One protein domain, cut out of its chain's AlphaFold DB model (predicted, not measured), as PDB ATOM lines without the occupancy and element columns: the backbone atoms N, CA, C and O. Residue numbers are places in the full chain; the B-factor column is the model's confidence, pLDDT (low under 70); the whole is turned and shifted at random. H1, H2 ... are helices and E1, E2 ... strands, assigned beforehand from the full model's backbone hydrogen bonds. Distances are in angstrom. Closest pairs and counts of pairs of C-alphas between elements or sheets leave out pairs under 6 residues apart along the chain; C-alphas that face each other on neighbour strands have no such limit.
ATOM      1  N   ALA A 156     120.328 115.575 141.251       90.69
ATOM      2  CA  ALA A 156     120.392 114.145 140.997       90.69
ATOM      3  C   ALA A 156     120.271 113.377 142.316       90.69
ATOM      4  O   ALA A 156     121.070 113.572 143.232       90.69
ATOM      5  N   ILE A 157     119.291 112.485 142.394       89.62
ATOM      6  CA  ILE A 157     119.016 111.631 143.545       89.62
ATOM      7  C   ILE A 157     119.388 110.195 143.182       89.62
ATOM      8  O   ILE A 157     119.015 109.700 142.119       89.62
ATOM      9  N   MET A 158     120.125 109.526 144.065       86.69
ATOM     10  CA  MET A 158     120.436 108.103 143.943       86.69
ATOM     11  C   MET A 158     119.332 107.278 144.616       86.69
ATOM     12  O   MET A 158     119.170 107.368 145.833       86.69
ATOM     13  N   THR A 159     118.598 106.478 143.842       81.25
ATOM     14  CA  THR A 159     117.603 105.509 144.334       81.25
ATOM     15  C   THR A 159     118.137 104.081 144.211       81.25
ATOM     16  O   THR A 159     119.212 103.858 143.649       81.25
ATOM     17  N   ALA A 160     117.387 103.099 144.717       75.44
ATOM     18  CA  ALA A 160     117.709 101.679 144.555       75.44
ATOM     19  C   ALA A 160     117.816 101.268 143.073       75.44
ATOM     20  O   ALA A 160     118.614 100.413 142.698       75.44
ATOM     21  N   GLU A 161     117.034 101.914 142.213       77.25
ATOM     22  CA  GLU A 161     116.940 101.662 140.778       77.25
ATOM     23  C   GLU A 161     117.917 102.519 139.956       77.25
ATOM     24  O   GLU A 161     117.896 102.465 138.721       77.25
ATOM     25  N   GLY A 162     118.748 103.336 140.609       81.94
ATOM     26  CA  GLY A 162     119.742 104.212 139.992       81.94
ATOM     27  C   GLY A 162     119.423 105.700 140.129       81.94
ATOM     28  O   GLY A 162     118.665 106.133 140.990       81.94
ATOM     29  N   VAL A 163     120.050 106.523 139.288       88.75
ATOM     30  CA  VAL A 163     119.942 107.981 139.416       88.75
ATOM     31  C   VAL A 163     118.679 108.516 138.734       88.75
ATOM     32  O   VAL A 163     118.454 108.293 137.537       88.75
ATOM     33  N   VAL A 164     117.907 109.304 139.479       91.06
ATOM     34  CA  VAL A 164     116.807 110.140 138.979       91.06
ATOM     35  C   VAL A 164     117.158 111.615 139.148       91.06
ATOM     36  O   VAL A 164     117.919 111.987 140.034       91.06
ATOM     37  N   VAL A 165     116.632 112.475 138.283       93.12
ATOM     38  CA  VAL A 165     116.921 113.913 138.277       93.12
ATOM     39  C   VAL A 165     115.635 114.691 138.475       93.12
ATOM     40  O   VAL A 165     114.685 114.520 137.706       93.12
ATOM     41  N   PHE A 166     115.618 115.584 139.457       93.12
ATOM     42  CA  PHE A 166     114.482 116.451 139.725       93.12
ATOM     43  C   PHE A 166     114.332 117.509 138.623       93.12
ATOM     44  O   PHE A 166     115.259 118.256 138.299       93.12
ATOM     45  N   ARG A 167     113.154 117.586 138.009       91.69
ATOM     46  CA  ARG A 167     112.814 118.519 136.922       91.69
ATOM     47  C   ARG A 167     112.218 119.832 137.428       91.69
ATOM     48  O   ARG A 167     112.163 120.793 136.656       91.69
ATOM     49  N   GLY A 168     111.852 119.882 138.707       90.00
ATOM     50  CA  GLY A 168     111.113 120.971 139.334       90.00
ATOM     51  C   GLY A 168     109.703 120.527 139.713       90.00
ATOM     52  O   GLY A 168     109.153 119.626 139.092       90.00
ATOM     53  N   ALA A 169     109.136 121.173 140.730       87.69
ATOM     54  CA  ALA A 169     107.799 120.865 141.213       87.69
ATOM     55  C   ALA A 169     106.733 121.337 140.216       87.69
ATOM     56  O   ALA A 169     106.684 122.519 139.867       87.69
ATOM     57  N   SER A 170     105.852 120.434 139.793       80.81
ATOM     58  CA  SER A 170     104.712 120.757 138.925       80.81
ATOM     59  C   SER A 170     103.501 121.310 139.695       80.81
ATOM     60  O   SER A 170     102.522 121.726 139.077       80.81
ATOM     61  N   GLY A 171     103.545 121.337 141.035       79.38
ATOM     62  CA  GLY A 171     102.449 121.790 141.899       79.38
ATOM     63  C   GLY A 171     102.885 122.145 143.328       79.38
ATOM     64  O   GLY A 171     104.067 122.121 143.652       79.38
ATOM     65  N   GLY A 172     101.917 122.497 144.184       74.75
ATOM     66  CA  GLY A 172     102.144 122.958 145.567       74.75
ATOM     67  C   GLY A 172     102.073 121.876 146.656       74.75
ATOM     68  O   GLY A 172     101.867 122.215 147.818       74.75
ATOM     69  N   GLY A 173     102.165 120.594 146.289       81.69
ATOM     70  CA  GLY A 173     102.108 119.448 147.206       81.69
ATOM     71  C   GLY A 173     103.406 118.637 147.221       81.69
ATOM     72  O   GLY A 173     104.438 119.107 146.745       81.69
ATOM     73  N   ALA A 174     103.345 117.407 147.747       86.31
ATOM     74  CA  ALA A 174     104.432 116.441 147.579       86.31
ATOM     75  C   ALA A 174     104.714 116.215 146.086       86.31
ATOM     76  O   ALA A 174     103.803 116.306 145.255       86.31
ATOM     77  N   TYR A 175     105.969 115.931 145.758       90.25
ATOM     78  CA  TYR A 175     106.372 115.697 144.381       90.25
ATOM     79  C   TYR A 175     105.748 114.410 143.829       90.25
ATOM     80  O   TYR A 175     105.321 113.523 144.569       90.25
ATOM     81  N   SER A 176     105.687 114.327 142.508       89.56
ATOM     82  CA  SER A 176     105.074 113.249 141.730       89.56
ATOM     83  C   SER A 176     106.066 112.682 140.719       89.56
ATOM     84  O   SER A 176     107.059 113.334 140.403       89.56
ATOM     85  N   ASP A 177     105.838 111.472 140.205       87.56
ATOM     86  CA  ASP A 177     106.786 110.807 139.293       87.56
ATOM     87  C   ASP A 177     107.189 111.679 138.094       87.56
ATOM     88  O   ASP A 177     108.327 111.628 137.636       87.56
ATOM     89  N   THR A 178     106.285 112.532 137.607       89.19
ATOM     90  CA  THR A 178     106.554 113.452 136.492       89.19
ATOM     91  C   THR A 178     107.553 114.559 136.826       89.19
ATOM     92  O   THR A 178     108.185 115.107 135.916       89.19
ATOM     93  N   ASP A 179     107.731 114.863 138.113       91.25
ATOM     94  CA  ASP A 179     108.724 115.817 138.611       91.25
ATOM     95  C   ASP A 179     110.141 115.225 138.600       91.25
ATOM     96  O   ASP A 179     111.111 115.953 138.801       91.25
ATOM     97  N   PHE A 180     110.291 113.929 138.305       91.50
ATOM     98  CA  PHE A 180     111.572 113.240 138.211       91.50
ATOM     99  C   PHE A 180     111.782 112.660 136.809       91.50
ATOM    100  O   PHE A 180     110.863 112.237 136.113       91.50
ATOM    101  N   ALA A 181     113.029 112.657 136.349       91.81
ATOM    102  CA  ALA A 181     113.417 112.046 135.084       91.81
ATOM    103  C   ALA A 181     114.569 111.074 135.283       91.81
ATOM    104  O   ALA A 181     115.521 111.369 136.001       91.81
ATOM    105  N   ARG A 182     114.536 109.949 134.563       90.62
ATOM    106  CA  ARG A 182     115.728 109.109 134.416       90.62
ATOM    107  C   ARG A 182     116.843 109.889 133.726       90.62
ATOM    108  O   ARG A 182     116.580 110.819 132.958       90.62
ATOM    109  N   LEU A 183     118.080 109.474 133.982       85.56
ATOM    110  CA  LEU A 183     119.277 110.165 133.519       85.56
ATOM    111  C   LEU A 183     119.252 110.498 132.013       85.56
ATOM    112  O   LEU A 183     119.545 111.632 131.640       85.56
ATOM    113  N   ASP A 184     118.806 109.571 131.161       83.38
ATOM    114  CA  ASP A 184     118.803 109.738 129.697       83.38
ATOM    115  C   ASP A 184     117.811 110.801 129.185       83.38
ATOM    116  O   ASP A 184     118.036 111.409 128.142       83.38
ATOM    117  N   GLY A 185     116.738 111.079 129.934       78.69
ATOM    118  CA  GLY A 185     115.701 112.065 129.590       78.69
ATOM    119  C   GLY A 185     115.733 113.333 130.449       78.69
ATOM    120  O   GLY A 185     114.810 114.151 130.404       78.69
ATOM    121  N   SER A 186     116.751 113.481 131.287       84.50
ATOM    122  CA  SER A 186     116.834 114.538 132.294       84.50
ATOM    123  C   SER A 186     117.303 115.891 131.721       84.50
ATOM    124  O   SER A 186     117.987 115.935 130.696       84.50
ATOM    125  N   PRO A 187     116.970 117.024 132.376       81.88
ATOM    126  CA  PRO A 187     117.378 118.360 131.928       81.88
ATOM    127  C   PRO A 187     118.866 118.676 132.168       81.88
ATOM    128  O   PRO A 187     119.312 119.772 131.835       81.88
ATOM    129  N   ILE A 188     119.642 117.754 132.749       84.56
ATOM    130  CA  ILE A 188     121.084 117.942 132.957       84.56
ATOM    131  C   ILE A 188     121.848 117.810 131.633       84.56
ATOM    132  O   ILE A 188     121.461 117.064 130.730       84.56
ATOM    133  N   GLY A 189     122.944 118.559 131.502       87.19
ATOM    134  CA  GLY A 189     123.796 118.548 130.309       87.19
ATOM    135  C   GLY A 189     124.549 117.225 130.104       87.19
ATOM    136  O   GLY A 189     124.625 116.385 131.001       87.19
ATOM    137  N   ALA A 190     125.162 117.059 128.926       86.00
ATOM    138  CA  ALA A 190     125.887 115.837 128.551       86.00
ATOM    139  C   ALA A 190     127.014 115.465 129.531       86.00
ATOM    140  O   ALA A 190     127.169 114.296 129.876       86.00
ATOM    141  N   LEU A 191     127.751 116.459 130.043       84.75
ATOM    142  CA  LEU A 191     128.796 116.241 131.049       84.75
ATOM    143  C   LEU A 191     128.224 115.713 132.374       84.75
ATOM    144  O   LEU A 191     128.805 114.816 132.979       84.75
ATOM    145  N   GLY A 192     127.082 116.251 132.815       84.56
ATOM    146  CA  GLY A 192     126.398 115.793 134.027       84.56
ATOM    147  C   GLY A 192     125.944 114.345 133.888       84.56
ATOM    148  O   GLY A 192     126.225 113.528 134.760       84.56
ATOM    149  N   ARG A 193     125.343 114.002 132.742       89.00
ATOM    150  CA  ARG A 193     124.962 112.618 132.427       89.00
ATOM    151  C   ARG A 193     126.174 111.696 132.455       89.00
ATOM    152  O   ARG A 193     126.176 110.747 133.220       89.00
ATOM    153  N   SER A 194     127.248 112.041 131.742       86.88
ATOM    154  CA  SER A 194     128.467 111.222 131.705       86.88
ATOM    155  C   SER A 194     129.072 110.950 133.086       86.88
ATOM    156  O   SER A 194     129.638 109.881 133.286       86.88
ATOM    157  N   ARG A 195     128.975 111.893 134.032       86.62
ATOM    158  CA  ARG A 195     129.478 111.710 135.405       86.62
ATOM    159  C   ARG A 195     128.577 110.815 136.255       86.62
ATOM    160  O   ARG A 195     129.077 110.123 137.133       86.62
ATOM    161  N   LEU A 196     127.270 110.845 136.007       86.69
ATOM    162  CA  LEU A 196     126.273 110.131 136.803       86.69
ATOM    163  C   LEU A 196     125.958 108.730 136.254       86.69
ATOM    164  O   LEU A 196     125.587 107.858 137.030       86.69
ATOM    165  N   SER A 197     126.148 108.482 134.952       83.38
ATOM    166  CA  SER A 197     125.851 107.194 134.298       83.38
ATOM    167  C   SER A 197     126.622 106.002 134.872       83.38
ATOM    168  O   SER A 197     126.171 104.873 134.728       83.38
ATOM    169  N   GLY A 198     127.782 106.234 135.495       78.94
ATOM    170  CA  GLY A 198     128.606 105.181 136.102       78.94
ATOM    171  C   GLY A 198     128.357 104.955 137.594       78.94
ATOM    172  O   GLY A 198     129.044 104.134 138.197       78.94
TER     173      GLY A 198
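AT A GLANCE: This is residues 156 to 198 of the 243 residues of the protein "DUF2865 domain-containing protein" of Bradyrhizobium sp. (UniProt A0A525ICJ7). A small three-stranded antiparallel sheet, E1 to E3, forms the middle of a flat, elongated piece, with a wide loop, residues 167 to 179, at one end of its length and the short helix H1 at the other. The helix only grazes the sheet. The printed part has 43 residues, with three named strands followed by one named helix, E1 E2 E3 H1; the sheet's order is E1, E2, E3. The class is mixed, helices and strands, with under half of the residues in named elements. The whole is only just compact, close to loose, with a radius of gyration of the C-alphas of 10.8 A and spans of 32 by 22 by 12 A.

HOW THE PARTS SIT: E1, residues 156 to 159, and E2, residues 162 to 166, form an antiparallel hairpin at 140 degrees, with N 157 and O 164 2.8 A apart, within hydrogen-bond range. E2 and E3, residues 180 to 182, form a second antiparallel hairpin at 139 degrees, with N 165 and O 181 2.8 A apart, also within that range. The three strands make a meander, each strand the antiparallel neighbour of the one before. The edge strands E1 and E3 are apart. H1, residues 190 to 196, is on the sheet but only grazes it, with its residues 192 to 196; the closest C-alphas of E2 and H1, those of Val 163 and Leu 196, are 7.2 A apart. In H1 every O i to N i+4 pair is within hydrogen-bond range.

IN THESE COORDINATES: E1 begins at C-alpha 156 (120.392, 114.145, 140.997) and is 9.7 A long from first to last C-alpha. E2 measures 13.3 A, E3 7.0 A. H1 measures 10.0 A and ends at C-alpha 196 (126.273, 110.131, 136.803).

THE WHOLE: The two C-alphas farthest apart, those of Gly 172 and Gly 198, are 33.3 A apart. The link from E2 to E3 is long, with 13 residues. The printed part has no cut; its mean pLDDT is 85.9, and no printed residue is under 70.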